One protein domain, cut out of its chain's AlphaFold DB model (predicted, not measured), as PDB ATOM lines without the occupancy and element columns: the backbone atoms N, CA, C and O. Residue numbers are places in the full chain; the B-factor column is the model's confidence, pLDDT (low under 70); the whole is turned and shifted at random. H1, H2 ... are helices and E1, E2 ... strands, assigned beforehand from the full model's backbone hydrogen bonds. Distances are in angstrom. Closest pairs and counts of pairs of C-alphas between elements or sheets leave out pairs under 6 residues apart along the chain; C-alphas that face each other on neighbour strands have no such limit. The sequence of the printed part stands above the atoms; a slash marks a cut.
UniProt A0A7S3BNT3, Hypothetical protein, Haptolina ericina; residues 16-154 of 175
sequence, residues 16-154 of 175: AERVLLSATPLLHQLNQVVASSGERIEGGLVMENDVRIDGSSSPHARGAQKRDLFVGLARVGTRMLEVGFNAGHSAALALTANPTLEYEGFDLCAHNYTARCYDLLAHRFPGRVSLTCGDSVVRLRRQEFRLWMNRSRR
ATOM      1  N   ALA A  16     187.004 200.841 131.393       88.88
ATOM      2  CA  ALA A  16     186.676 201.642 132.555       88.88
ATOM      3  C   ALA A  16     185.932 202.925 132.199       88.88
ATOM      4  O   ALA A  16     185.116 203.359 132.999       88.88
ATOM      5  N   GLU A  17     186.144 203.510 131.020       89.81
ATOM      6  CA  GLU A  17     185.405 204.705 130.594       89.81
ATOM      7  C   GLU A  17     183.898 204.429 130.475       89.81
ATOM      8  O   GLU A  17     183.076 205.183 130.995       89.81
ATOM      9  N   ARG A  18     183.516 203.281 129.904       90.81
ATOM     10  CA  ARG A  18     182.103 202.864 129.834       90.81
ATOM     11  C   ARG A  18     181.498 202.606 131.215       90.81
ATOM     12  O   ARG A  18     180.340 202.951 131.469       90.81
ATOM     13  N   VAL A  19     182.276 202.010 132.116       94.75
ATOM     14  CA  VAL A  19     181.844 201.782 133.502       94.75
ATOM     15  C   VAL A  19     181.732 203.104 134.255       94.75
ATOM     16  O   VAL A  19     180.758 203.296 134.974       94.75
ATOM     17  N   LEU A  20     182.666 204.033 134.045       92.88
ATOM     18  CA  LEU A  20     182.644 205.371 134.628       92.88
ATOM     19  C   LEU A  20     181.369 206.108 134.249       92.88
ATOM     20  O   LEU A  20     180.672 206.554 135.149       92.88
ATOM     21  N   LEU A  21     181.013 206.145 132.962       93.31
ATOM     22  CA  LEU A  21     179.759 206.751 132.500       93.31
ATOM     23  C   LEU A  21     178.533 206.162 133.213       93.31
ATOM     24  O   LEU A  21     177.635 206.898 133.618       93.31
ATOM     25  N   SER A  22     178.517 204.843 133.411       95.25
ATOM     26  CA  SER A  22     177.428 204.149 134.116       95.25
ATOM     27  C   SER A  22     177.425 204.443 135.624       95.25
ATOM     28  O   SER A  22     176.369 204.500 136.253       95.25
ATOM     29  N   ALA A  23     178.607 204.633 136.214       96.06
ATOM     30  CA  ALA A  23     178.799 204.913 137.631       96.06
ATOM     31  C   ALA A  23     178.680 206.407 137.977       96.06
ATOM     32  O   ALA A  23     178.523 206.729 139.152       96.06
ATOM     33  N   THR A  24     178.714 207.323 137.001       95.81
ATOM     34  CA  THR A  24     178.733 208.781 137.219       95.81
ATOM     35  C   THR A  24     177.706 209.273 138.243       95.81
ATOM     36  O   THR A  24     178.107 209.993 139.158       95.81
ATOM     37  N   PRO A  25     176.415 208.872 138.199       96.69
ATOM     38  CA  PRO A  25     175.446 209.343 139.191       96.69
ATOM     39  C   PRO A  25     175.818 208.941 140.622       96.69
ATOM     40  O   PRO A  25     175.619 209.708 141.558       96.69
ATOM     41  N   LEU A  26     176.375 207.740 140.792       97.69
ATOM     42  CA  LEU A  26     176.842 207.239 142.079       97.69
ATOM     43  C   LEU A  26     178.123 207.961 142.526       97.69
ATOM     44  O   LEU A  26     178.226 208.349 143.684       97.69
ATOM     45  N   LEU A  27     179.067 208.203 141.612       97.19
ATOM     46  CA  LEU A  27     180.289 208.956 141.914       97.19
ATOM     47  C   LEU A  27     179.976 210.389 142.355       97.19
ATOM     48  O   LEU A  27     180.564 210.864 143.321       97.19
ATOM     49  N   HIS A  28     179.003 211.050 141.725       97.94
ATOM     50  CA  HIS A  28     178.545 212.371 142.156       97.94
ATOM     51  C   HIS A  28     177.964 212.349 143.573       97.94
ATOM     52  O   HIS A  28     178.240 213.246 144.368       97.94
ATOM     53  N   GLN A  29     177.200 211.312 143.921       98.31
ATOM     54  CA  GLN A  29     176.672 211.150 145.275       98.31
ATOM     55  C   GLN A  29     177.793 210.950 146.308       98.31
ATOM     56  O   GLN A  29     177.780 211.599 147.354       98.31
ATOM     57  N   LEU A  30     178.798 210.122 146.007       98.12
ATOM     58  CA  LEU A  30     179.976 209.957 146.870       98.12
ATOM     59  C   LEU A  30     180.748 211.275 147.017       98.12
ATOM     60  O   LEU A  30     181.096 211.673 148.127       98.12
ATOM     61  N   ASN A  31     180.945 212.002 145.918       97.81
ATOM     62  CA  ASN A  31     181.590 213.310 145.937       97.81
ATOM     63  C   ASN A  31     180.835 214.319 146.812       97.81
ATOM     64  O   ASN A  31     181.463 215.086 147.535       97.81
ATOM     65  N   GLN A  32     179.500 214.317 146.782       98.31
ATOM     66  CA  GLN A  32     178.681 215.173 147.646       98.31
ATOM     67  C   GLN A  32     178.864 214.831 149.125       98.31
ATOM     68  O   GLN A  32     178.958 215.740 149.950       98.31
ATOM     69  N   VAL A  33     178.954 213.543 149.471       98.12
ATOM     70  CA  VAL A  33     179.235 213.114 150.848       98.12
ATOM     71  C   VAL A  33     180.594 213.646 151.299       98.12
ATOM     72  O   VAL A  33     180.667 214.294 152.345       98.12
ATOM     73  N   VAL A  34     181.636 213.459 150.486       97.75
ATOM     74  CA  VAL A  34     182.986 213.970 150.770       97.75
ATOM     75  C   VAL A  34     182.981 215.494 150.893       97.75
ATOM     76  O   VAL A  34     183.439 216.020 151.904       97.75
ATOM     77  N   ALA A  35     182.386 216.215 149.943       97.44
ATOM     78  CA  ALA A  35     182.284 217.672 149.986       97.44
ATOM     79  C   ALA A  35     181.575 218.159 151.264       97.44
ATOM     80  O   ALA A  35     182.041 219.092 151.917       97.44
ATOM     81  N   SER A  36     180.490 217.484 151.666       97.62
ATOM     82  CA  SER A  36     179.727 217.818 152.876       97.62
ATOM     83  C   SER A  36     180.486 217.560 154.181       97.62
ATOM     84  O   SER A  36     180.143 218.150 155.200       97.62
ATOM     85  N   SER A  37     181.508 216.698 154.164       97.00
ATOM     86  CA  SER A  37     182.360 216.452 155.337       97.00
ATOM     87  C   SER A  37     183.319 217.612 155.626       97.00
ATOM     88  O   SER A  37     183.823 217.732 156.737       97.00
ATOM     89  N   GLY A  38     183.585 218.466 154.631       96.44
ATOM     90  CA  GLY A  38     184.560 219.552 154.730       96.44
ATOM     91  C   GLY A  38     186.026 219.108 154.640       96.44
ATOM     92  O   GLY A  38     186.904 219.978 154.617       96.44
ATOM     93  N   GLU A  39     186.294 217.804 154.541       96.25
ATOM     94  CA  GLU A  39     187.632 217.223 154.407       96.25
ATOM     95  C   GLU A  39     188.164 217.274 152.967       96.25
ATOM     96  O   GLU A  39     187.447 217.566 152.005       96.25
ATOM     97  N   ARG A  40     189.465 217.014 152.827       96.44
ATOM     98  CA  ARG A  40     190.116 216.778 151.536       96.44
ATOM     99  C   ARG A  40     190.111 215.275 151.291       96.44
ATOM    100  O   ARG A  40     190.281 214.510 152.233       96.44
ATOM    101  N   ILE A  41     189.892 214.866 150.049       94.25
ATOM    102  CA  ILE A  41     189.898 213.448 149.702       94.25
ATOM    103  C   ILE A  41     191.336 212.966 149.541       94.25
ATOM    104  O   ILE A  41     192.129 213.591 148.833       94.25
ATOM    105  N   GLU A  42     191.663 211.836 150.153       88.38
ATOM    106  CA  GLU A  42     192.857 211.082 149.781       88.38
ATOM    107  C   GLU A  42     192.569 210.347 148.468       88.38
ATOM    108  O   GLU A  42     191.530 209.728 148.287       88.38
ATOM    109  N   GLY A  43     193.420 210.507 147.471       73.12
ATOM    110  CA  GLY A  43     193.132 210.110 146.094       73.12
ATOM    111  C   GLY A  43     193.790 208.797 145.712       73.12
ATOM    112  O   GLY A  43     194.494 208.162 146.491       73.12
ATOM    113  N   GLY A  44     193.603 208.387 144.460       82.69
ATOM    114  CA  GLY A  44     194.271 207.195 143.952       82.69
ATOM    115  C   GLY A  44     193.826 206.825 142.552       82.69
ATOM    116  O   GLY A  44     194.433 207.235 141.568       82.69
ATOM    117  N   LEU A  45     192.803 205.976 142.466       91.50
ATOM    118  CA  LEU A  45     192.356 205.395 141.201       91.50
ATOM    119  C   LEU A  45     191.398 206.315 140.420       91.50
ATOM    120  O   LEU A  45     191.404 206.314 139.184       91.50
ATOM    121  N   VAL A  46     190.549 207.060 141.134       94.38
ATOM    122  CA  VAL A  46     189.452 207.852 140.549       94.38
ATOM    123  C   VAL A  46     189.626 209.343 140.797       94.38
ATOM    124  O   VAL A  46     189.502 210.101 139.841       94.38
ATOM    125  N   MET A  47     189.963 209.759 142.022       94.44
ATOM    126  CA  MET A  47     190.146 211.168 142.411       94.44
ATOM    127  C   MET A  47     191.628 211.498 142.644       94.44
ATOM    128  O   MET A  47     192.405 210.613 143.008       94.44
ATOM    129  N   GLU A  48     192.027 212.751 142.392       92.69
ATOM    130  CA  GLU A  48     193.391 213.228 142.679       92.69
ATOM    131  C   GLU A  48     193.642 213.232 144.195       92.69
ATOM    132  O   GLU A  48     192.699 213.311 144.981       92.69
ATOM    133  N   ASN A  49     194.902 213.105 144.611       93.25
ATOM    134  CA  ASN A  49     195.240 213.016 146.026       93.25
ATOM    135  C   ASN A  49     195.263 214.371 146.724       93.25
ATOM    136  O   ASN A  49     195.843 215.318 146.198       93.25
ATOM    137  N   ASP A  50     194.707 214.409 147.935       93.56
ATOM    138  CA  ASP A  50     194.724 215.555 148.838       93.56
ATOM    139  C   ASP A  50     194.159 216.816 148.163       93.56
ATOM    140  O   ASP A  50     194.801 217.861 148.036       93.56
ATOM    141  N   VAL A  51     192.923 216.701 147.674       94.44
ATOM    142  CA  VAL A  51     192.187 217.800 147.033       94.44
ATOM    143  C   VAL A  51     190.813 217.983 147.666       94.44
ATOM    144  O   VAL A  51     190.211 217.051 148.193       94.44
ATOM    145  N   ARG A  52     190.291 219.211 147.610       95.88
ATOM    146  CA  ARG A  52     188.866 219.445 147.865       95.88
ATOM    147  C   ARG A  52     188.103 219.117 146.591       95.88
ATOM    148  O   ARG A  52     188.539 219.506 145.510       95.88
ATOM    149  N   ILE A  53     186.983 218.427 146.739       95.88
ATOM    150  CA  ILE A  53     186.099 218.069 145.633       95.88
ATOM    151  C   ILE A  53     184.696 218.601 145.898       95.88
ATOM    152  O   ILE A  53     184.321 218.873 147.038       95.88
ATOM    153  N   ASP A  54     183.928 218.726 144.829       95.75
ATOM    154  CA  ASP A  54     182.499 219.007 144.827       95.75
ATOM    155  C   ASP A  54     181.731 217.854 144.165       95.75
ATOM    156  O   ASP A  54     182.321 216.942 143.585       95.75
ATOM    157  N   GLY A  55     180.397 217.905 144.213       91.62
ATOM    158  CA  GLY A  55     179.540 216.864 143.639       91.62
ATOM    159  C   GLY A  55     179.763 216.593 142.144       91.62
ATOM    160  O   GLY A  55     179.495 215.486 141.694       91.62
ATOM    161  N   SER A  56     180.277 217.565 141.387       93.56
ATOM    162  CA  SER A  56     180.537 217.481 139.941       93.56
ATOM    163  C   SER A  56     181.978 217.109 139.581       93.56
ATOM    164  O   SER A  56     182.322 217.014 138.401       93.56
ATOM    165  N   SER A  57     182.840 216.913 140.579       94.69
ATOM    166  CA  SER A  57     184.260 216.670 140.355       94.69
ATOM    167  C   SER A  57     184.480 215.385 139.559       94.69
ATOM    168  O   SER A  57     184.014 214.306 139.925       94.69
ATOM    169  N   SER A  58     185.194 215.515 138.443       92.44
ATOM    170  CA  SER A  58     185.413 214.423 137.496       92.44
ATOM    171  C   SER A  58     186.626 213.563 137.870       92.44
ATOM    172  O   SER A  58     187.559 214.057 138.509       92.44
ATOM    173  N   PRO A  59     186.664 212.293 137.428       93.75
ATOM    174  CA  PRO A  59     187.834 211.447 137.601       93.75
ATOM    175  C   PRO A  59     189.099 212.057 136.983       93.75
ATOM    176  O   PRO A  59     189.066 212.564 135.862       93.75
ATOM    177  N   HIS A  60     190.246 211.941 137.655       92.12
ATOM    178  CA  HIS A  60     191.507 212.462 137.115       92.12
ATOM    179  C   HIS A  60     192.041 211.586 135.963       92.12
ATOM    180  O   HIS A  60     191.885 210.356 135.943       92.12
ATOM    181  N   ALA A  61     192.736 212.201 135.002       89.69
ATOM    182  CA  ALA A  61     193.248 211.512 133.814       89.69
ATOM    183  C   ALA A  61     194.367 210.496 134.125       89.69
ATOM    184  O   ALA A  61     194.426 209.434 133.508       89.69
ATOM    185  N   ARG A  62     195.223 210.774 135.124       88.56
ATOM    186  CA  ARG A  62     196.405 209.940 135.453       88.56
ATOM    187  C   ARG A  62     196.053 208.492 135.826       88.56
ATOM    188  O   ARG A  62     196.898 207.611 135.719       88.56
ATOM    189  N   GLY A  63     194.823 208.244 136.276       87.25
ATOM    190  CA  GLY A  63     194.357 206.922 136.696       87.25
ATOM    191  C   GLY A  63     193.786 206.051 135.571       87.25
ATOM    192  O   GLY A  63     193.445 204.906 135.846       87.25
ATOM    193  N   ALA A  64     193.671 206.545 134.331       89.56
ATOM    194  CA  ALA A  64     192.906 205.879 133.265       89.56
ATOM    195  C   ALA A  64     193.332 204.421 133.006       89.56
ATOM    196  O   ALA A  64     192.517 203.514 133.147       89.56
ATOM    197  N   GLN A  65     194.621 204.178 132.752       87.44
ATOM    198  CA  GLN A  65     195.130 202.822 132.498       87.44
ATOM    199  C   GLN A  65     194.969 201.894 133.714       87.44
ATOM    200  O   GLN A  65     194.630 200.719 133.577       87.44
ATOM    201  N   LYS A  66     195.174 202.417 134.930       90.88
ATOM    202  CA  LYS A  66     194.960 201.641 136.161       90.88
ATOM    203  C   LYS A  66     193.489 201.273 136.331       90.88
ATOM    204  O   LYS A  66     193.199 200.164 136.772       90.88
ATOM    205  N   ARG A  67     192.569 202.174 135.968       94.31
ATOM    206  CA  ARG A  67     191.127 201.910 135.996       94.31
ATOM    207  C   ARG A  67     190.751 200.806 135.023       94.31
ATOM    208  O   ARG A  67     190.000 199.925 135.422       94.31
ATOM    209  N   ASP A  68     191.297 200.804 133.809       92.44
ATOM    210  CA  ASP A  68     191.037 199.743 132.828       92.44
ATOM    211  C   ASP A  68     191.457 198.365 133.357       92.44
ATOM    212  O   ASP A  68     190.667 197.420 133.323       92.44
ATOM    213  N   LEU A  69     192.650 198.262 133.951       91.75
ATOM    214  CA  LEU A  69     193.111 197.022 134.585       91.75
ATOM    215  C   LEU A  69     192.237 196.619 135.781       91.75
ATOM    216  O   LEU A  69     191.817 195.466 135.881       91.75
ATOM    217  N   PHE A  70     191.942 197.561 136.678       94.69
ATOM    218  CA  PHE A  70     191.140 197.317 137.875       94.69
ATOM    219  C   PHE A  70     189.723 196.841 137.526       94.69
ATOM    220  O   PHE A  70     189.262 195.817 138.027       94.69
ATOM    221  N   VAL A  71     189.056 197.538 136.605       95.00
ATOM    222  CA  VAL A  71     187.728 197.170 136.105       95.00
ATOM    223  C   VAL A  71     187.784 195.843 135.347       95.00
ATOM    224  O   VAL A  71     186.901 195.004 135.518       95.00
ATOM    225  N   GLY A  72     188.820 195.614 134.537       92.25
ATOM    226  CA  GLY A  72     189.036 194.345 133.842       92.25
ATOM    227  C   GLY A  72     189.087 193.152 134.799       92.25
ATOM    228  O   GLY A  72     188.418 192.147 134.559       92.25
ATOM    229  N   LEU A  73     189.810 193.291 135.915       91.38
ATOM    230  CA  LEU A  73     189.873 192.285 136.979       91.38
ATOM    231  C   LEU A  73     188.533 192.135 137.712       91.38
ATOM    232  O   LEU A  73     188.075 191.011 137.922       91.38
ATOM    233  N   ALA A  74     187.865 193.244 138.043       95.44
ATOM    234  CA  ALA A  74     186.564 193.223 138.714       95.44
ATOM    235  C   ALA A  74     185.500 192.451 137.915       95.44
ATOM    236  O   ALA A  74     184.685 191.745 138.499       95.44
ATOM    237  N   ARG A  75     185.528 192.541 136.579       93.56
ATOM    238  CA  ARG A  75     184.569 191.867 135.683       93.56
ATOM    239  C   ARG A  75     184.690 190.347 135.651       93.56
ATOM    240  O   ARG A  75     183.728 189.689 135.270       93.56
ATOM    241  N   VAL A  76     185.859 189.799 135.981       90.31
ATOM    242  CA  VAL A  76     186.110 188.347 135.936       90.31
ATOM    243  C   VAL A  76     186.193 187.717 137.325       90.31
ATOM    244  O   VAL A  76     186.090 186.500 137.447       90.31
ATOM    245  N   GLY A  77     186.378 188.525 138.368       89.31
ATOM    246  CA  GLY A  77     186.356 188.066 139.750       89.31
ATOM    247  C   GLY A  77     184.935 187.835 140.263       89.31
ATOM    248  O   GLY A  77     183.997 188.525 139.879       89.31
ATOM    249  N   THR A  78     184.780 186.888 141.181       92.88
ATOM    250  CA  THR A  78     183.545 186.712 141.965       92.88
ATOM    251  C   THR A  78     183.594 187.493 143.275       92.88
ATOM    252  O   THR A  78     182.560 187.880 143.815       92.88
ATOM    253  N   ARG A  79     184.806 187.741 143.790       93.12
ATOM    254  CA  ARG A  79     185.060 188.399 145.072       93.12
ATOM    255  C   ARG A  79     186.252 189.332 144.966       93.12
ATOM    256  O   ARG A  79     187.265 188.968 144.368       93.12
ATOM    257  N   MET A  80     186.148 190.500 145.581       94.62
ATOM    258  CA  MET A  80     187.212 191.496 145.636       94.62
ATOM    259  C   MET A  80     187.443 191.924 147.080       94.62
ATOM    260  O   MET A  80     186.497 192.225 147.801       94.62
ATOM    261  N   LEU A  81     188.711 191.942 147.480       94.00
ATOM    262  CA  LEU A  81     189.160 192.546 148.725       94.00
ATOM    263  C   LEU A  81     190.010 193.761 148.372       94.00
ATOM    264  O   LEU A  81     190.943 193.644 147.575       94.00
ATOM    265  N   GLU A  82     189.706 194.899 148.980       93.81
ATOM    266  CA  GLU A  82     190.459 196.140 148.812       93.81
ATOM    267  C   GLU A  82     190.909 196.669 150.175       93.81
ATOM    268  O   GLU A  82     190.141 196.671 151.132       93.81
ATOM    269  N   VAL A  83     192.159 197.120 150.262       93.00
ATOM    270  CA  VAL A  83     192.676 197.851 151.424       93.00
ATOM    271  C   VAL A  83     192.781 199.320 151.031       93.00
ATOM    272  O   VAL A  83     193.467 199.637 150.062       93.00
ATOM    273  N   GLY A  84     192.117 200.188 151.792       93.00
ATOM    274  CA  GLY A  84     191.937 201.603 151.480       93.00
ATOM    275  C   GLY A  84     190.607 201.882 150.780       93.00
ATOM    276  O   GLY A  84     190.606 202.456 149.694       93.00
ATOM    277  N   PHE A  85     189.480 201.477 151.384       96.12
ATOM    278  CA  PHE A  85     188.143 201.797 150.860       96.12
ATOM    279  C   PHE A  85     187.935 203.309 150.701       96.12
ATOM    280  O   PHE A  85     187.340 203.749 149.715       96.12
ATOM    281  N   ASN A  86     188.444 204.105 151.646       96.19
ATOM    282  CA  ASN A  86     188.433 205.557 151.621       96.19
ATOM    283  C   ASN A  86     187.007 206.121 151.422       96.19
ATOM    284  O   ASN A  86     186.170 205.992 152.316       96.19
ATOM    285  N   ALA A  87     186.711 206.732 150.269       97.25
ATOM    286  CA  ALA A  87     185.381 207.226 149.903       97.25
ATOM    287  C   ALA A  87     184.607 206.273 148.965       97.25
ATOM    288  O   ALA A  87     183.490 206.587 148.560       97.25
ATOM    289  N   GLY A  88     185.174 205.117 148.611       97.19
ATOM    290  CA  GLY A  88     184.495 204.055 147.869       97.19
ATOM    291  C   GLY A  88     184.400 204.253 146.352       97.19
ATOM    292  O   GLY A  88     183.644 203.535 145.697       97.19
ATOM    293  N   HIS A  89     185.137 205.189 145.744       97.56
ATOM    294  CA  HIS A  89     185.065 205.420 144.291       97.56
ATOM    295  C   HIS A  89     185.544 204.222 143.456       97.56
ATOM    296  O   HIS A  89     184.933 203.897 142.441       97.56
ATOM    297  N   SER A  90     186.617 203.548 143.875       97.25
ATOM    298  CA  SER A  90     187.093 202.283 143.286       97.25
ATOM    299  C   SER A  90     186.052 201.174 143.452       97.25
ATOM    300  O   SER A  90     185.686 200.527 142.469       97.25
ATOM    301  N   ALA A  91     185.504 201.017 144.660       97.94
ATOM    302  CA  ALA A  91     184.437 200.062 144.956       97.94
ATOM    303  C   ALA A  91     183.216 200.262 144.043       97.94
ATOM    304  O   ALA A  91     182.711 199.302 143.459       97.94
ATOM    305  N   ALA A  92     182.784 201.515 143.855       98.06
ATOM    306  CA  ALA A  92     181.695 201.875 142.953       98.06
ATOM    307  C   ALA A  92     181.962 201.387 141.522       98.06
ATOM    308  O   ALA A  92     181.088 200.772 140.914       98.06
ATOM    309  N   LEU A  93     183.179 201.583 140.998       97.44
ATOM    310  CA  LEU A  93     183.545 201.077 139.674       97.44
ATOM    311  C   LEU A  93     183.504 199.552 139.601       97.44
ATOM    312  O   LEU A  93     182.944 199.011 138.650       97.44
ATOM    313  N   ALA A  94     184.073 198.857 140.588       97.88
ATOM    314  CA  ALA A  94     184.100 197.398 140.602       97.88
ATOM    315  C   ALA A  94     182.681 196.798 140.635       97.88
ATOM    316  O   ALA A  94     182.355 195.920 139.833       97.88
ATOM    317  N   LEU A  95     181.822 197.314 141.517       98.25
ATOM    318  CA  LEU A  95     180.448 196.842 141.719       98.25
ATOM    319  C   LEU A  95     179.510 197.205 140.564       98.25
ATOM    320  O   LEU A  95     178.587 196.443 140.263       98.25
ATOM    321  N   THR A  96     179.738 198.342 139.898       98.06
ATOM    322  CA  THR A  96     179.028 198.702 138.662       98.06
ATOM    323  C   THR A  96     179.480 197.835 137.488       98.06
ATOM    324  O   THR A  96     178.655 197.449 136.663       98.06
ATOM    325  N   ALA A  97     180.769 197.499 137.404       97.06
ATOM    326  CA  ALA A  97     181.303 196.674 136.324       97.06
ATOM    327  C   ALA A  97     180.846 195.211 136.392       97.06
ATOM    328  O   ALA A  97     180.826 194.532 135.362       97.06
ATOM    329  N   ASN A  98     180.515 194.721 137.589       97.44
ATOM    330  CA  ASN A  98     180.157 193.332 137.816       97.44
ATOM    331  C   ASN A  98     178.927 193.203 138.747       97.44
ATOM    332  O   ASN A  98     179.032 193.438 139.955       97.44
ATOM    333  N   PRO A  99     177.761 192.781 138.217       96.12
ATOM    334  CA  PRO A  99     176.518 192.702 138.984       96.12
ATOM    335  C   PRO A  99     176.510 191.603 140.058       96.12
ATOM    336  O   PRO A  99     175.652 191.642 140.937       96.12
ATOM    337  N   THR A 100     177.442 190.647 140.017       96.06
ATOM    338  CA  THR A 100     177.526 189.536 140.982       96.06
ATOM    339  C   THR A 100     178.745 189.613 141.896       96.06
ATOM    340  O   THR A 100     178.911 188.745 142.747       96.06
ATOM    341  N   LEU A 101     179.588 190.643 141.756       96.94
ATOM    342  CA  LEU A 101     180.774 190.810 142.594       96.94
ATOM    343  C   LEU A 101     180.391 191.026 144.062       96.94
ATOM    344  O   LEU A 101     179.621 191.938 144.369       96.94
ATOM    345  N   GLU A 102     180.987 190.236 144.954       97.00
ATOM    346  CA  GLU A 102     181.040 190.525 146.390       97.00
ATOM    347  C   GLU A 102     182.299 191.352 146.698       97.00
ATOM    348  O   GLU A 102     183.419 190.952 146.366       97.00
ATOM    349  N   TYR A 103     182.126 192.498 147.345       97.19
ATOM    350  CA  TYR A 103     183.194 193.430 147.689       97.19
ATOM    351  C   TYR A 103     183.387 193.513 149.209       97.19
ATOM    352  O   TYR A 103     182.438 193.765 149.954       97.19
ATOM    353  N   GLU A 104     184.629 193.351 149.656       95.38
ATOM    354  CA  GLU A 104     185.070 193.564 151.035       95.38
ATOM    355  C   GLU A 104     186.123 194.679 151.061       95.38
ATOM    356  O   GLU A 104     187.248 194.503 150.588       95.38
ATOM    357  N   GLY A 105     185.762 195.828 151.623       94.88
ATOM    358  CA  GLY A 105     186.687 196.922 151.884       94.88
ATOM    359  C   GLY A 105     187.303 196.803 153.274       94.88
ATOM    360  O   GLY A 105     186.623 196.473 154.240       94.88
ATOM    361  N   PHE A 106     188.581 197.135 153.392       94.19
ATOM    362  CA  PHE A 106     189.244 197.420 154.658       94.19
ATOM    363  C   PHE A 106     189.691 198.871 154.661       94.19
ATOM    364  O   PHE A 106     190.256 199.346 153.679       94.19
ATOM    365  N   ASP A 107     189.483 199.565 155.771       94.69
ATOM    366  CA  ASP A 107     189.924 200.947 155.921       94.69
ATOM    367  C   ASP A 107     190.189 201.278 157.382       94.69
ATOM    368  O   ASP A 107     189.644 200.638 158.277       94.69
ATOM    369  N   LEU A 108     190.989 202.307 157.644       94.31
ATOM    370  CA  LEU A 108     191.126 202.832 159.001       94.31
ATOM    371  C   LEU A 108     189.823 203.488 159.482       94.31
ATOM    372  O   LEU A 108     189.595 203.556 160.688       94.31
ATOM    373  N   CYS A 109     188.973 203.936 158.551       95.19
ATOM    374  CA  CYS A 109     187.753 204.697 158.796       95.19
ATOM    375  C   CYS A 109     188.031 205.982 159.593       95.19
ATOM    376  O   CYS A 109     187.234 206.386 160.435       95.19
ATOM    377  N   ALA A 110     189.192 206.597 159.340       94.38
ATOM    378  CA  ALA A 110     189.643 207.807 160.023       94.38
ATOM    379  C   ALA A 110     188.987 209.084 159.472       94.38
ATOM    380  O   ALA A 110     188.901 210.081 160.185       94.38
ATOM    381  N   HIS A 111     188.512 209.046 158.224       95.94
ATOM    382  CA  HIS A 111     187.814 210.156 157.585       95.94
ATOM    383  C   HIS A 111     186.316 210.134 157.896       95.94
ATOM    384  O   HIS A 111     185.668 209.083 157.821       95.94
ATOM    385  N   ASN A 112     185.717 211.301 158.153       95.56
ATOM    386  CA  ASN A 112     184.294 211.395 158.502       95.56
ATOM    387  C   ASN A 112     183.369 211.027 157.330       95.56
ATOM    388  O   ASN A 112     182.197 210.700 157.533       95.56
ATOM    389  N   TYR A 113     183.870 211.079 156.093       97.19
ATOM    390  CA  TYR A 113     183.098 210.677 154.920       97.19
ATOM    391  C   TYR A 113     183.016 209.154 154.742       97.19
ATOM    392  O   TYR A 113     182.076 208.684 154.104       97.19
ATOM    393  N   THR A 114     183.946 208.370 155.301       97.62
ATOM    394  CA  THR A 114     184.096 206.942 154.972       97.62
ATOM    395  C   THR A 114     182.844 206.130 155.286       97.62
ATOM    396  O   THR A 114     182.317 205.454 154.402       97.62
ATOM    397  N   ALA A 115     182.308 206.239 156.505       97.50
ATOM    398  CA  ALA A 115     181.112 205.493 156.903       97.50
ATOM    399  C   ALA A 115     179.879 205.877 156.064       97.50
ATOM    400  O   ALA A 115     179.157 205.014 155.577       97.50
ATOM    401  N   ARG A 116     179.687 207.176 155.802       98.19
ATOM    402  CA  ARG A 116     178.553 207.675 155.006       98.19
ATOM    403  C   ARG A 116     178.646 207.249 153.537       98.19
ATOM    404  O   ARG A 116     177.627 206.951 152.917       98.19
ATOM    405  N   CYS A 117     179.854 207.208 152.975       98.38
ATOM    406  CA  CYS A 117     180.092 206.670 151.638       98.38
ATOM    407  C   CYS A 117     179.824 205.160 151.580       98.38
ATOM    408  O   CYS A 117     179.235 204.679 150.611       98.38
ATOM    409  N   TYR A 118     180.214 204.418 152.620       98.50
ATOM    410  CA  TYR A 118     179.880 203.001 152.744       98.50
ATOM    411  C   TYR A 118     178.370 202.770 152.773       98.50
ATOM    412  O   TYR A 118     177.886 201.972 151.972       98.50
ATOM    413  N   ASP A 119     177.621 203.500 153.602       98.38
ATOM    414  CA  ASP A 119     176.162 203.360 153.690       98.38
ATOM    415  C   ASP A 119     175.493 203.560 152.326       98.38
ATOM    416  O   ASP A 119     174.577 202.827 151.942       98.38
ATOM    417  N   LEU A 120     175.999 204.518 151.548       98.31
ATOM    418  CA  LEU A 120     175.518 204.796 150.202       98.31
ATOM    419  C   LEU A 120     175.750 203.610 149.254       98.31
ATOM    420  O   LEU A 120     174.842 203.218 148.514       98.31
ATOM    421  N   LEU A 121     176.940 203.007 149.292       98.44
ATOM    422  CA  LEU A 121     177.256 201.822 148.492       98.44
ATOM    423  C   LEU A 121     176.493 200.582 148.954       98.44
ATOM    424  O   LEU A 121     175.985 199.846 148.111       98.44
ATOM    425  N   ALA A 122     176.363 200.366 150.262       98.12
ATOM    426  CA  ALA A 122     175.607 199.256 150.831       98.12
ATOM    427  C   ALA A 122     174.118 199.346 150.465       98.12
ATOM    428  O   ALA A 122     173.505 198.338 150.113       98.12
ATOM    429  N   HIS A 123     173.551 200.557 150.459       98.06
ATOM    430  CA  HIS A 123     172.191 200.798 149.984       98.06
ATOM    431  C   HIS A 123     172.055 200.569 148.474       98.06
ATOM    432  O   HIS A 123     171.083 199.968 148.017       98.06
ATOM    433  N   ARG A 124     173.033 201.022 147.678       98.06
ATOM    434  CA  ARG A 124     173.012 200.864 146.216       98.06
ATOM    435  C   ARG A 124     173.204 199.416 145.770       98.06
ATOM    436  O   ARG A 124     172.660 199.017 144.739       98.06
ATOM    437  N   PHE A 125     173.977 198.640 146.520       97.75
ATOM    438  CA  PHE A 125     174.335 197.264 146.197       97.75
ATOM    439  C   PHE A 125     174.050 196.327 147.386       97.75
ATOM    440  O   PHE A 125     174.986 195.785 147.985       97.75
ATOM    441  N   PRO A 126     172.764 196.106 147.729       97.12
ATOM    442  CA  PRO A 126     172.385 195.353 148.920       97.12
ATOM    443  C   PRO A 126     173.007 193.956 148.950       97.12
ATOM    444  O   PRO A 126     172.954 193.219 147.965       97.12
ATOM    445  N   GLY A 127     173.612 193.600 150.085       95.75
ATOM    446  CA  GLY A 127     174.219 192.284 150.316       95.75
ATOM    447  C   GLY A 127     175.548 192.031 149.595       95.75
ATOM    448  O   GLY A 127     176.107 190.951 149.750       95.75
ATOM    449  N   ARG A 128     176.071 193.000 148.830       97.25
ATOM    450  CA  ARG A 128     177.311 192.838 148.050       97.25
ATOM    451  C   ARG A 128     178.501 193.632 148.574       97.25
ATOM    452  O   ARG A 128     179.596 193.455 148.057       97.25
ATOM    453  N   VAL A 129     178.309 194.495 149.571       97.44
ATOM    454  CA  VAL A 129     179.356 195.392 150.083       97.44
ATOM    455  C   VAL A 129     179.506 195.217 151.582       97.44
ATOM    456  O   VAL A 129     178.556 195.408 152.340       97.44
ATOM    457  N   SER A 130     180.718 194.890 152.007       96.12
ATOM    458  CA  SER A 130     181.125 194.859 153.408       96.12
ATOM    459  C   SER A 130     182.317 195.789 153.608       96.12
ATOM    460  O   SER A 130     183.146 195.931 152.709       96.12
ATOM    461  N   LEU A 131     182.378 196.449 154.764       95.50
ATOM    462  CA  LEU A 131     183.496 197.300 155.160       95.50
ATOM    463  C   LEU A 131     183.945 196.913 156.566       95.50
ATOM    464  O   LEU A 131     183.157 196.932 157.512       95.50
ATOM    465  N   THR A 132     185.229 196.616 156.700       93.56
ATOM    466  CA  THR A 132     185.872 196.349 157.979       93.56
ATOM    467  C   THR A 132     186.769 197.525 158.369       93.56
ATOM    468  O   THR A 132     187.780 197.789 157.718       93.56
ATOM    469  N   CYS A 133     186.421 198.206 159.465       93.25
ATOM    470  CA  CYS A 133     187.214 199.311 160.007       93.25
ATOM    471  C   CYS A 133     188.339 198.832 160.945       93.25
ATOM    472  O   CYS A 133     188.125 198.016 161.853       93.25
ATOM    473  N   GLY A 134     189.533 199.391 160.763       89.56
ATOM    474  CA  GLY A 134     190.711 199.196 161.602       89.56
ATOM    475  C   GLY A 134     191.988 198.936 160.803       89.56
ATOM    476  O   GLY A 134     191.985 198.840 159.580       89.56
ATOM    477  N   ASP A 135     193.101 198.794 161.523       85.94
ATOM    478  CA  ASP A 135     194.406 198.508 160.922       85.94
ATOM    479  C   ASP A 135     194.388 197.164 160.167       85.94
ATOM    480  O   ASP A 135     194.201 196.087 160.753       85.94
ATOM    481  N   SER A 136     194.609 197.228 158.852       80.25
ATOM    482  CA  SER A 136     194.610 196.068 157.964       80.25
ATOM    483  C   SER A 136     195.719 195.071 158.307       80.25
ATOM    484  O   SER A 136     195.508 193.866 158.201       80.25
ATOM    485  N   VAL A 137     196.869 195.522 158.813       78.56
ATOM    486  CA  VAL A 137     197.978 194.662 159.240       78.56
ATOM    487  C   VAL A 137     197.587 193.820 160.452       78.56
ATOM    488  O   VAL A 137     198.042 192.681 160.584       78.56
ATOM    489  N   VAL A 138     196.738 194.354 161.330       73.25
ATOM    490  CA  VAL A 138     196.220 193.637 162.502       73.25
ATOM    491  C   VAL A 138     195.068 192.713 162.111       73.25
ATOM    492  O   VAL A 138     195.035 191.556 162.541       73.25
ATOM    493  N   ARG A 139     194.132 193.191 161.281       69.50
ATOM    494  CA  ARG A 139     192.933 192.437 160.880       69.50
ATOM    495  C   ARG A 139     193.239 191.311 159.895       69.50
ATOM    496  O   ARG A 139     192.802 190.183 160.108       69.50
ATOM    497  N   LEU A 140     194.063 191.571 158.880       70.75
ATOM    498  CA  LEU A 140     194.416 190.577 157.861       70.75
ATOM    499  C   LEU A 140     195.417 189.531 158.372       70.75
ATOM    500  O   LEU A 140     195.393 188.398 157.899       70.75
ATOM    501  N   ARG A 141     196.264 189.849 159.369       65.31
ATOM    502  CA  ARG A 141     197.108 188.827 160.029       65.31
ATOM    503  C   ARG A 141     196.323 187.884 160.939       65.31
ATOM    504  O   ARG A 141     196.827 186.810 161.266       65.31
ATOM    505  N   ARG A 142     195.117 188.257 161.369       55.59
ATOM    506  CA  ARG A 142     194.249 187.398 162.183       55.59
ATOM    507  C   ARG A 142     193.428 186.443 161.309       55.59
ATOM    508  O   ARG A 142     193.369 186.562 160.089       55.59
ATOM    509  N   GLN A 143     192.781 185.473 161.961       52.53
ATOM    510  CA  GLN A 143     191.925 184.433 161.365       52.53
ATOM    511  C   GLN A 143     190.902 184.953 160.326       52.53
ATOM    512  O   GLN A 143     190.450 184.165 159.496       52.53
ATOM    513  N   GLU A 144     190.573 186.250 160.318       59.09
ATOM    514  CA  GLU A 144     189.623 186.894 159.402       59.09
ATOM    515  C   GLU A 144     190.015 186.771 157.921       59.09
ATOM    516  O   GLU A 144     189.154 186.449 157.103       59.09
ATOM    517  N   PHE A 145     191.303 186.890 157.563       64.75
ATOM    518  CA  PHE A 145     191.731 186.669 156.171       64.75
ATOM    519  C   PHE A 145     191.539 185.208 155.749       64.75
ATOM    520  O   PHE A 145     191.077 184.916 154.647       64.75
ATOM    521  N   ARG A 146     191.821 184.262 156.654       60.69
ATOM    522  CA  ARG A 146     191.612 182.830 156.403       60.69
ATOM    523  C   ARG A 146     190.124 182.502 156.274       60.69
ATOM    524  O   ARG A 146     189.754 181.712 155.411       60.69
ATOM    525  N   LEU A 147     189.267 183.126 157.081       64.81
ATOM    526  CA  LEU A 147     187.810 183.005 156.985       64.81
ATOM    527  C   LEU A 147     187.271 183.601 155.682       64.81
ATOM    528  O   LEU A 147     186.433 182.973 155.036       64.81
ATOM    529  N   TRP A 148     187.773 184.761 155.255       65.69
ATOM    530  CA  TRP A 148     187.441 185.341 153.955       65.69
ATOM    531  C   TRP A 148     187.858 184.410 152.808       65.69
ATOM    532  O   TRP A 148     187.001 183.990 152.032       65.69
ATOM    533  N   MET A 149     189.116 183.955 152.786       65.69
ATOM    534  CA  MET A 149     189.614 182.987 151.797       65.69
ATOM    535  C   MET A 149     188.801 181.682 151.786       65.69
ATOM    536  O   MET A 149     188.543 181.116 150.725       65.69
ATOM    537  N   ASN A 150     188.368 181.196 152.953       63.09
ATOM    538  CA  ASN A 150     187.568 179.974 153.070       63.09
ATOM    539  C   ASN A 150     186.109 180.160 152.630       63.09
ATOM    540  O   ASN A 150     185.500 179.203 152.152       63.09
ATOM    541  N   ARG A 151     185.534 181.363 152.769       61.00
ATOM    542  CA  ARG A 151     184.242 181.695 152.150       61.00
ATOM    543  C   ARG A 151     184.381 181.727 150.625       61.00
ATOM    544  O   ARG A 151     183.524 181.187 149.937       61.00
ATOM    545  N   SER A 152     185.496 182.246 150.108       55.44
ATOM    546  CA  SER A 152     185.755 182.328 148.665       55.44
ATOM    547  C   SER A 152     185.920 180.959 147.997       55.44
ATOM    548  O   SER A 152     185.509 180.790 146.858       55.44
ATOM    549  N   ARG A 153     186.439 179.952 148.716       52.72
ATOM    550  CA  ARG A 153     186.577 178.566 148.217       52.72
ATOM    551  C   ARG A 153     185.289 177.737 148.234       52.72
ATOM    552  O   ARG A 153     185.280 176.649 147.667       52.72
ATOM    553  N   ARG A 154     184.232 178.180 148.926       44.88
ATOM    554  CA  ARG A 154     182.965 177.426 148.975       44.88
ATOM    555  C   ARG A 154     182.191 177.506 147.657       44.88
ATOM    556  O   ARG A 154     181.537 176.536 147.305       44.88
TER     557      ARG A 154
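This is residues 16 to 154 of the 175 residues of the protein "Hypothetical protein" of Haptolina ericina (UniProt A0A7S3BNT3). A small sheet of three parallel strands has H3 and H4 side by side over one of its faces, and the long, kinked H1 crosses both helices on their side away from the sheet. H2 packs on H3 and on the first residues of H1, while H5 and H6 make a corner at the end of the domain far from H1 and only graze the sheet. The printed part has 139 residues, with six named helices and three named strands in the order H1 H2 E1 H3 E2 H4 E3 H5 H6; the sheet's order is E1 E2 E3, and the class is mostly helix. The whole is compact, with a radius of gyration of the C-alphas of 14.4 A and spans of 41 by 31 by 27 A.

In the sheet, E2, residues 102 to 107, is the inner strand between the edge strands E1, residues 79 to 83, and E3, residues 129 to 133. E1 and E2 are parallel at 10 degrees, with N 80 and O 102 2.9 A apart, within hydrogen-bond range. E2 and E3 are parallel at 19 degrees, with N 105 and O 130 at 2.8 A. H3, residues 89 to 97, is on the sheet at a height of 9.8 A, over E2 and along the strands. H4, residues 112 to 124, is on the same face at a height of 9.4 A, along the strands. E1, H3, E2 and E2, H4, E3 are strand-helix-strand units, parallel neighbour strands with a helix between, each with a right-handed crossover. H1, residues 16 to 37, is the hub: it touches H3 (closest C-alphas Val 19 and Ala 97, 5.9 A), and with residues 30 to 37 alone H4 (Val 34 and Tyr 113, 5.3 A). H2, residues 61 to 76, touches H1 at Ala 16 and Asp 68, their closest C-alphas, 4.8 A apart, and H3 at Ala 74 and Ala 94, 5.2 A. H5, residues 136 to 141, and H6, residues 143 to 154, only graze the sheet. Every O i to N i+4 pair is within hydrogen-bond range in H3; the figures are 16 of 18 in H1, 9 of 12 in H2, 8 of 9 in H4, 1 of 2 in H5 and 7 of 8 in H6.

H1 begins at C-alpha 16, (186.676, 201.642, 132.555), is 27.5 A long and has a kink of 68 degrees near residue 23. H2 is 24.3 A long, H4 19.7 A and E2 16.7 A. H6, 16.8 A long, ends at C-alpha 154, (182.965, 177.426, 148.975).

The two C-alphas farthest apart are those of Gly 38 and Arg 154, at 42.5 A. The printed part has no cut, and the link from H1 to H2, residues 38 to 60, is long. Residues 139 and 141 to 154 have pLDDT under 70.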